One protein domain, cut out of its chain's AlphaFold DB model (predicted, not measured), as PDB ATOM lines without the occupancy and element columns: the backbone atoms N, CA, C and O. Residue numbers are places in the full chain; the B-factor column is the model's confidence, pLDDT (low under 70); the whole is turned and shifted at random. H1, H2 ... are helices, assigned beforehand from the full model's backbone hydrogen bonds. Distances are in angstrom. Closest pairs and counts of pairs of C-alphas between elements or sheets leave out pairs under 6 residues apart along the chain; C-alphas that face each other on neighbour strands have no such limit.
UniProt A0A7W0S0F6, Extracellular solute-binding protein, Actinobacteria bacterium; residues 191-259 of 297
ATOM      1  N   THR A 191     -30.086  66.749 105.716       90.25
ATOM      2  CA  THR A 191     -31.323  67.090 106.430       90.25
ATOM      3  C   THR A 191     -31.347  66.557 107.865       90.25
ATOM      4  O   THR A 191     -31.993  67.162 108.719       90.25
ATOM      5  N   ASP A 192     -30.607  65.484 108.175       93.56
ATOM      6  CA  ASP A 192     -30.506  64.955 109.545       93.56
ATOM      7  C   ASP A 192     -29.830  65.940 110.504       93.56
ATOM      8  O   ASP A 192     -30.075  65.897 111.712       93.56
ATOM      9  N   LEU A 193     -29.016  66.861 109.980       93.56
ATOM     10  CA  LEU A 193     -28.351  67.904 110.763       93.56
ATOM     11  C   LEU A 193     -29.348  68.926 111.337       93.56
ATOM     12  O   LEU A 193     -29.029  69.620 112.300       93.56
ATOM     13  N   ALA A 194     -30.585  68.982 110.828       94.06
ATOM     14  CA  ALA A 194     -31.668  69.785 111.403       94.06
ATOM     15  C   ALA A 194     -32.290  69.164 112.671       94.06
ATOM     16  O   ALA A 194     -33.113  69.805 113.332       94.06
ATOM     17  N   ASN A 195     -31.939  67.922 113.028       95.12
ATOM     18  CA  ASN A 195     -32.471  67.259 114.217       95.12
ATOM     19  C   ASN A 195     -31.977  67.955 115.508       95.12
ATOM     20  O   ASN A 195     -30.770  68.167 115.645       95.12
ATOM     21  N   PRO A 196     -32.854  68.260 116.489       94.19
ATOM     22  CA  PRO A 196     -32.472  68.917 117.745       94.19
ATOM     23  C   PRO A 196     -31.363  68.221 118.548       94.19
ATOM     24  O   PRO A 196     -30.698  68.876 119.345       94.19
ATOM     25  N   ARG A 197     -31.106  66.921 118.333       93.88
ATOM     26  CA  ARG A 197     -29.982  66.202 118.969       93.88
ATOM     27  C   ARG A 197     -28.613  66.842 118.703       93.88
ATOM     28  O   ARG A 197     -27.679  66.620 119.480       93.88
ATOM     29  N   TRP A 198     -28.505  67.590 117.601       94.69
ATOM     30  CA  TRP A 198     -27.304  68.291 117.151       94.69
ATOM     31  C   TRP A 198     -27.216  69.737 117.651       94.69
ATOM     32  O   TRP A 198     -26.257  70.429 117.318       94.69
ATOM     33  N   ALA A 199     -28.181  70.208 118.447       93.75
ATOM     34  CA  ALA A 199     -28.169  71.565 118.979       93.75
ATOM     35  C   ALA A 199     -26.881  71.846 119.771       93.75
ATOM     36  O   ALA A 199     -26.562  71.136 120.725       93.75
ATOM     37  N   GLY A 200     -26.137  72.874 119.353       91.00
ATOM     38  CA  GLY A 200     -24.846  73.246 119.931       91.00
ATOM     39  C   GLY A 200     -23.696  72.290 119.630       91.00
ATOM     40  O   GLY A 200     -22.664  72.371 120.287       91.00
ATOM     41  N   LYS A 201     -23.871  71.370 118.676       91.19
ATOM     42  CA  LYS A 201     -22.885  70.333 118.327       91.19
ATOM     43  C   LYS A 201     -22.451  70.376 116.864       91.19
ATOM     44  O   LYS A 201     -21.719  69.489 116.435       91.19
ATOM     45  N   LEU A 202     -22.920  71.357 116.093       92.62
ATOM     46  CA  LEU A 202     -22.493  71.561 114.711       92.62
ATOM     47  C   LEU A 202     -21.534  72.746 114.638       92.62
ATOM     48  O   LEU A 202     -21.723  73.744 115.326       92.62
ATOM     49  N   SER A 203     -20.535  72.628 113.773       87.94
ATOM     50  CA  SER A 203     -19.677  73.729 113.350       87.94
ATOM     51  C   SER A 203     -19.799  73.844 111.841       87.94
ATOM     52  O   SER A 203     -19.767  72.831 111.143       87.94
ATOM     53  N   MET A 204     -19.965  75.063 111.350       84.38
ATOM     54  CA  MET A 204     -20.135  75.366 109.933       84.38
ATOM     55  C   MET A 204     -19.439  76.694 109.648       84.38
ATOM     56  O   MET A 204     -19.502  77.591 110.485       84.38
ATOM     57  N   GLU A 205     -18.792  76.805 108.492       80.75
ATOM     58  CA  GLU A 205     -18.174  78.049 108.034       80.75
ATOM     59  C   GLU A 205     -19.268  78.990 107.499       80.75
ATOM     60  O   GLU A 205     -19.958  78.630 106.541       80.75
ATOM     61  N   PRO A 206     -19.497  80.169 108.108       76.88
ATOM     62  CA  PRO A 206     -20.533  81.089 107.643       76.88
ATOM     63  C   PRO A 206     -20.256  81.692 106.259       76.88
ATOM     64  O   PRO A 206     -21.203  82.133 105.607       76.88
ATOM     65  N   GLY A 207     -18.985  81.747 105.843       78.19
ATOM     66  CA  GLY A 207     -18.544  82.333 104.573       78.19
ATOM     67  C   GLY A 207     -18.766  81.461 103.333       78.19
ATOM     68  O   GLY A 207     -18.829  81.993 102.225       78.19
ATOM     69  N   ASP A 208     -18.980  80.151 103.499       81.44
ATOM     70  CA  ASP A 208     -19.076  79.178 102.395       81.44
ATOM     71  C   ASP A 208     -20.445  79.230 101.677       81.44
ATOM     72  O   ASP A 208     -21.267  78.303 101.690       81.44
ATOM     73  N   VAL A 209     -20.718  80.370 101.039       82.81
ATOM     74  CA  VAL A 209     -21.955  80.664 100.300       82.81
ATOM     75  C   VAL A 209     -22.131  79.785  99.065       82.81
ATOM     76  O   VAL A 209     -23.262  79.479  98.682       82.81
ATOM     77  N   ASP A 210     -21.037  79.361  98.442       83.50
ATOM     78  CA  ASP A 210     -21.030  78.470  97.287       83.50
ATOM     79  C   ASP A 210     -21.417  77.040  97.671       83.50
ATOM     80  O   ASP A 210     -22.255  76.433  96.994       83.50
ATOM     81  N   TRP A 211     -20.914  76.536  98.802       87.31
ATOM     82  CA  TRP A 211     -21.396  75.293  99.403       87.31
ATOM     83  C   TRP A 211     -22.898  75.365  99.683       87.31
ATOM     84  O   TRP A 211     -23.643  74.473  99.262       87.31
ATOM     85  N   PHE A 212     -23.362  76.430 100.346       88.56
ATOM     86  CA  PHE A 212     -24.777  76.585 100.681       88.56
ATOM     87  C   PHE A 212     -25.649  76.613  99.421       88.56
ATOM     88  O   PHE A 212     -26.622  75.864  99.330       88.56
ATOM     89  N   ALA A 213     -25.288  77.426  98.425       89.12
ATOM     90  CA  ALA A 213     -26.031  77.534  97.173       89.12
ATOM     91  C   ALA A 213     -26.054  76.206  96.402       89.12
ATOM     92  O   ALA A 213     -27.105  75.805  95.887       89.12
ATOM     93  N   GLY A 214     -24.920  75.501  96.351       90.06
ATOM     94  CA  GLY A 214     -24.809  74.193  95.714       90.06
ATOM     95  C   GLY A 214     -25.674  73.142  96.407       90.06
ATOM     96  O   GLY A 214     -26.471  72.467  95.751       90.06
ATOM     97  N   LEU A 215     -25.582  73.044  97.735       90.88
ATOM     98  CA  LEU A 215     -26.367  72.098  98.523       90.88
ATOM     99  C   LEU A 215     -27.866  72.410  98.458       90.88
ATOM    100  O   LEU A 215     -28.664  71.498  98.239       90.88
ATOM    101  N   TYR A 216     -28.263  73.675  98.606       93.88
ATOM    102  CA  TYR A 216     -29.665  74.089  98.517       93.88
ATOM    103  C   TYR A 216     -30.254  73.713  97.155       93.88
ATOM    104  O   TYR A 216     -31.308  73.079  97.086       93.88
ATOM    105  N   THR A 217     -29.543  74.043  96.073       93.50
ATOM    106  CA  THR A 217     -29.955  73.716  94.700       93.50
ATOM    107  C   THR A 217     -30.086  72.208  94.504       93.50
ATOM    108  O   THR A 217     -31.075  71.736  93.942       93.50
ATOM    109  N   HIS A 218     -29.120  71.434  95.003       92.69
ATOM    110  CA  HIS A 218     -29.148  69.978  94.917       92.69
ATOM    111  C   HIS A 218     -30.357  69.379  95.651       92.69
ATOM    112  O   HIS A 218     -31.084  68.562  95.084       92.69
ATOM    113  N   LEU A 219     -30.616  69.816  96.886       93.38
ATOM    114  CA  LEU A 219     -31.751  69.335  97.676       93.38
ATOM    115  C   LEU A 219     -33.100  69.780  97.084       93.38
ATOM    116  O   LEU A 219     -34.059  69.008  97.121       93.38
ATOM    117  N   GLU A 220     -33.185  70.979  96.495       94.88
ATOM    118  CA  GLU A 220     -34.375  71.443  95.765       94.88
ATOM    119  C   GLU A 220     -34.679  70.520  94.582       94.88
ATOM    120  O   GLU A 220     -35.806  70.036  94.447       94.88
ATOM    121  N   GLN A 221     -33.670  70.222  93.761       93.38
ATOM    122  CA  GLN A 221     -33.806  69.322  92.616       93.38
ATOM    123  C   GLN A 221     -34.218  67.912  93.044       93.38
ATOM    124  O   GLN A 221     -35.135  67.339  92.450       93.38
ATOM    125  N   GLN A 222     -33.598  67.369  94.095       92.94
ATOM    126  CA  GLN A 222     -33.957  66.058  94.641       92.94
ATOM    127  C   GLN A 222     -35.414  66.010  95.118       92.94
ATOM    128  O   GLN A 222     -36.147  65.086  94.765       92.94
ATOM    129  N   GLN A 223     -35.862  67.010  95.885       92.00
ATOM    130  CA  GLN A 223     -37.243  67.050  96.370       92.00
ATOM    131  C   GLN A 223     -38.243  67.211  95.226       92.00
ATOM    132  O   GLN A 223     -39.255  66.517  95.216       92.00
ATOM    133  N   LEU A 224     -37.963  68.074  94.244       92.12
ATOM    134  CA  LEU A 224     -38.817  68.237  93.064       92.12
ATOM    135  C   LEU A 224     -38.916  66.948  92.242       92.12
ATOM    136  O   LEU A 224     -40.006  66.614  91.778       92.12
ATOM    137  N   ALA A 225     -37.815  66.209  92.092       91.38
ATOM    138  CA  ALA A 225     -37.796  64.932  91.381       91.38
ATOM    139  C   ALA A 225     -38.638  63.847  92.078       91.38
ATOM    140  O   ALA A 225     -39.191  62.981  91.402       91.38
ATOM    141  N   ALA A 226     -38.775  63.914  93.407       89.94
ATOM    142  CA  ALA A 226     -39.609  63.001  94.190       89.94
ATOM    143  C   ALA A 226     -41.113  63.345  94.152       89.94
ATOM    144  O   ALA A 226     -41.946  62.541  94.581       89.94
ATOM    145  N   LEU A 227     -41.497  64.531  93.664       89.69
ATOM    146  CA  LEU A 227     -42.900  64.934  93.563       89.69
ATOM    147  C   LEU A 227     -43.572  64.368  92.306       89.69
ATOM    148  O   LEU A 227     -42.957  64.146  91.265       89.69
ATOM    149  N   LYS A 228     -44.902  64.214  92.375       87.81
ATOM    150  CA  LYS A 228     -45.718  63.908  91.192       87.81
ATOM    151  C   LYS A 228     -45.526  65.001  90.137       87.81
ATOM    152  O   LYS A 228     -45.721  66.185  90.431       87.81
ATOM    153  N   LYS A 229     -45.208  64.589  88.906       88.69
ATOM    154  CA  LYS A 229     -45.093  65.486  87.751       88.69
ATOM    155  C   LYS A 229     -46.422  66.208  87.521       88.69
ATOM    156  O   LYS A 229     -47.475  65.579  87.463       88.69
ATOM    157  N   VAL A 230     -46.361  67.526  87.363       89.12
ATOM    158  CA  VAL A 230     -47.507  68.374  87.003       89.12
ATOM    159  C   VAL A 230     -47.170  69.176  85.752       89.12
ATOM    160  O   VAL A 230     -46.029  69.599  85.561       89.12
ATOM    161  N   THR A 231     -48.150  69.381  84.877       88.31
ATOM    162  CA  THR A 231     -47.952  70.052  83.580       88.31
ATOM    163  C   THR A 231     -48.210  71.554  83.663       88.31
ATOM    164  O   THR A 231     -47.462  72.333  83.074       88.31
ATOM    165  N   SER A 232     -49.202  71.970  84.459       95.19
ATOM    166  CA  SER A 232     -49.587  73.377  84.622       95.19
ATOM    167  C   SER A 232     -48.464  74.232  85.239       95.19
ATOM    168  O   SER A 232     -47.959  73.887  86.315       95.19
ATOM    169  N   PRO A 233     -48.115  75.390  84.637       94.06
ATOM    170  CA  PRO A 233     -47.144  76.332  85.202       94.06
ATOM    171  C   PRO A 233     -47.487  76.789  86.627       94.06
ATOM    172  O   PRO A 233     -46.601  76.887  87.478       94.06
ATOM    173  N   ALA A 234     -48.773  77.010  86.921       95.00
ATOM    174  CA  ALA A 234     -49.218  77.445  88.244       95.00
ATOM    175  C   ALA A 234     -48.985  76.351  89.303       95.00
ATOM    176  O   ALA A 234     -48.516  76.628  90.410       95.00
ATOM    177  N   ALA A 235     -49.246  75.092  88.936       92.69
ATOM    178  CA  ALA A 235     -48.998  73.943  89.799       92.69
ATOM    179  C   ALA A 235     -47.495  73.739  90.056       92.69
ATOM    180  O   ALA A 235     -47.105  73.544  91.208       92.69
ATOM    181  N   LYS A 236     -46.648  73.870  89.021       93.06
ATOM    182  CA  LYS A 236     -45.180  73.820  89.161       93.06
ATOM    183  C   LYS A 236     -44.673  74.908  90.108       93.06
ATOM    184  O   LYS A 236     -43.917  74.614  91.028       93.06
ATOM    185  N   LYS A 237     -45.148  76.149  89.945       94.38
ATOM    186  CA  LYS A 237     -44.794  77.274  90.828       94.38
ATOM    187  C   LYS A 237     -45.188  77.004  92.284       94.38
ATOM    188  O   LYS A 237     -44.407  77.285  93.190       94.38
ATOM    189  N   LYS A 238     -46.371  76.423  92.519       94.56
ATOM    190  CA  LYS A 238     -46.839  76.052  93.865       94.56
ATOM    191  C   LYS A 238     -45.994  74.935  94.489       94.56
ATOM    192  O   LYS A 238     -45.665  75.025  95.669       94.56
ATOM    193  N   GLN A 239     -45.633  73.906  93.717       93.31
ATOM    194  CA  GLN A 239     -44.732  72.842  94.178       93.31
ATOM    195  C   GLN A 239     -43.353  73.399  94.540       93.31
ATOM    196  O   GLN A 239     -42.874  73.141  95.641       93.31
ATOM    197  N   LEU A 240     -42.773  74.226  93.668       94.31
ATOM    198  CA  LEU A 240     -41.489  74.884  93.905       94.31
ATOM    199  C   LEU A 240     -41.505  75.726  95.185       94.31
ATOM    200  O   LEU A 240     -40.639  75.568  96.037       94.31
ATOM    201  N   ALA A 241     -42.527  76.567  95.367       95.62
ATOM    202  CA  ALA A 241     -42.663  77.385  96.571       95.62
ATOM    203  C   ALA A 241     -42.771  76.537  97.850       95.62
ATOM    204  O   ALA A 241     -42.217  76.904  98.885       95.62
ATOM    205  N   LYS A 242     -43.460  75.390  97.785       94.69
ATOM    206  CA  LYS A 242     -43.552  74.453  98.913       94.69
ATOM    207  C   LYS A 242     -42.199  73.807  99.228       94.69
ATOM    208  O   LYS A 242     -41.842  73.732 100.398       94.69
ATOM    209  N   VAL A 243     -41.465  73.356  98.210       95.44
ATOM    210  CA  VAL A 243     -40.127  72.761  98.373       95.44
ATOM    211  C   VAL A 243     -39.162  73.768  98.992       95.44
ATOM    212  O   VAL A 243     -38.559  73.462 100.017       95.44
ATOM    213  N   ARG A 244     -39.096  74.989  98.450       96.00
ATOM    214  CA  ARG A 244     -38.254  76.069  98.992       96.00
ATOM    215  C   ARG A 244     -38.556  76.350 100.453       96.00
ATOM    216  O   ARG A 244     -37.665  76.276 101.282       96.00
ATOM    217  N   ARG A 245     -39.837  76.520 100.795       95.81
ATOM    218  CA  ARG A 245     -40.253  76.748 102.185       95.81
ATOM    219  C   ARG A 245     -39.811  75.625 103.127       95.81
ATOM    220  O   ARG A 245     -39.426  75.893 104.259       95.81
ATOM    221  N   ASN A 246     -39.888  74.371 102.683       93.69
ATOM    222  CA  ASN A 246     -39.429  73.238 103.482       93.69
ATOM    223  C   ASN A 246     -37.906  73.254 103.667       93.69
ATOM    224  O   ASN A 246     -37.432  72.977 104.767       93.69
ATOM    225  N   LEU A 247     -37.150  73.576 102.614       95.31
ATOM    226  CA  LEU A 247     -35.695  73.707 102.688       95.31
ATOM    227  C   LEU A 247     -35.280  74.850 103.605       95.31
ATOM    228  O   LEU A 247     -34.412  74.640 104.447       95.31
ATOM    229  N   ASP A 248     -35.938  76.003 103.518       94.62
ATOM    230  CA  ASP A 248     -35.664  77.149 104.385       94.62
ATOM    231  C   ASP A 248     -35.794  76.746 105.862       94.62
ATOM    232  O   ASP A 248     -34.880  76.973 106.648       94.62
ATOM    233  N   ILE A 249     -36.858  76.015 106.223       94.38
ATOM    234  CA  ILE A 249     -37.046  75.488 107.587       94.38
ATOM    235  C   ILE A 249     -35.912  74.533 107.994       94.38
ATOM    236  O   ILE A 249     -35.468  74.553 109.145       94.38
ATOM    237  N   VAL A 250     -35.456  73.661 107.089       93.12
ATOM    238  CA  VAL A 250     -34.344  72.734 107.365       93.12
ATOM    239  C   VAL A 250     -33.054  73.512 107.616       93.12
ATOM    240  O   VAL A 250     -32.401  73.281 108.634       93.12
ATOM    241  N   PHE A 251     -32.708  74.451 106.739       92.50
ATOM    242  CA  PHE A 251     -31.485  75.239 106.861       92.50
ATOM    243  C   PHE A 251     -31.514  76.187 108.064       92.50
ATOM    244  O   PHE A 251     -30.509  76.301 108.760       92.50
ATOM    245  N   GLU A 252     -32.660  76.784 108.397       91.44
ATOM    246  CA  GLU A 252     -32.833  77.557 109.633       91.44
ATOM    247  C   GLU A 252     -32.567  76.701 110.878       91.44
ATOM    248  O   GLU A 252     -31.892  77.138 111.815       91.44
ATOM    249  N   ARG A 253     -33.056  75.455 110.895       92.69
ATOM    250  CA  ARG A 253     -32.795  74.514 111.993       92.69
ATOM    251  C   ARG A 253     -31.330  74.098 112.053       92.69
ATOM    252  O   ARG A 253     -30.778  74.050 113.149       92.69
ATOM    253  N   MET A 254     -30.697  73.835 110.910       91.38
ATOM    254  CA  MET A 254     -29.260  73.548 110.846       91.38
ATOM    255  C   MET A 254     -28.436  74.723 111.384       91.38
ATOM    256  O   MET A 254     -27.601  74.518 112.261       91.38
ATOM    257  N   ALA A 255     -28.724  75.951 110.946       89.12
ATOM    258  CA  ALA A 255     -28.049  77.159 111.421       89.12
ATOM    259  C   ALA A 255     -28.236  77.359 112.933       89.12
ATOM    260  O   ALA A 255     -27.274  77.641 113.652       89.12
ATOM    261  N   LYS A 256     -29.454  77.131 113.443       89.62
ATOM    262  CA  LYS A 256     -29.739  77.157 114.885       89.62
ATOM    263  C   LYS A 256     -28.938  76.094 115.640       89.62
ATOM    264  O   LYS A 256     -28.401  76.385 116.707       89.62
ATOM    265  N   ASN A 257     -28.833  74.885 115.092       90.88
ATOM    266  CA  ASN A 257     -28.052  73.805 115.692       90.88
ATOM    267  C   ASN A 257     -26.547  74.096 115.687       90.88
ATOM    268  O   ASN A 257     -25.869  73.755 116.655       90.88
ATOM    269  N   ALA A 258     -26.048  74.767 114.649       87.81
ATOM    270  CA  ALA A 258     -24.670  75.241 114.548       87.81
ATOM    271  C   ALA A 258     -24.374  76.474 115.403       87.81
ATOM    272  O   ALA A 258     -23.241  76.942 115.421       87.81
ATOM    273  N   GLN A 259     -25.381  77.018 116.096       81.81
ATOM    274  CA  GLN A 259     -25.268  78.278 116.828       81.81
ATOM    275  C   GLN A 259     -24.714  79.411 115.955       81.81
ATOM    276  O   GLN A 259     -24.121  80.360 116.465       81.81
TER     277      GLN A 259
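What this domain is: This is residues 191 to 259 of the 297 residues of the protein "Extracellular solute-binding protein" of Actinobacteria bacterium (UniProt A0A7W0S0F6). One long helix, H3, makes most of the length, and a shorter helix, H2, crosses it slantwise. The first end of H2 splays away from H3; residues 195 to 208 span that opening from tiny H1, which packs near the last end of H3. The 69 printed residues hold three named helices, H1, H2, H3 in chain order, and no named strand: all helix, loose, radius of gyration of the C-alphas 14.0 A, spans 43 by 25 by 15 A.

Where its parts are: Find C-alpha 191 at (-31.323, 67.090, 106.430), where H1, residues 191 to 194, begins. H2, residues 209 to 226, runs 25.7 A. H3, residues 233 to 257, runs 36.1 A to (-28.052, 73.805, 115.692).

How they stand to each other: H1 touches H3 at residues 250 to 257 alone; closest are C-alphas 194 and 254, 4.5 A. Residues 216 to 224 of H2 touch 239 to 247 of H3; closest are C-alphas 220 and 243, 6.5 A, at a steep tilt of 49 degrees, opposite ways. H1 and H2 are apart. In H2 and H3 every O i to N i+4 pair is within hydrogen-bond range; H1 is too short for one.

The domain as a whole: C-alphas 200 and 231 lie farthest apart, 43.2 A. The printed part has no cut; link H1 to H2 is long. No printed residue is under 70.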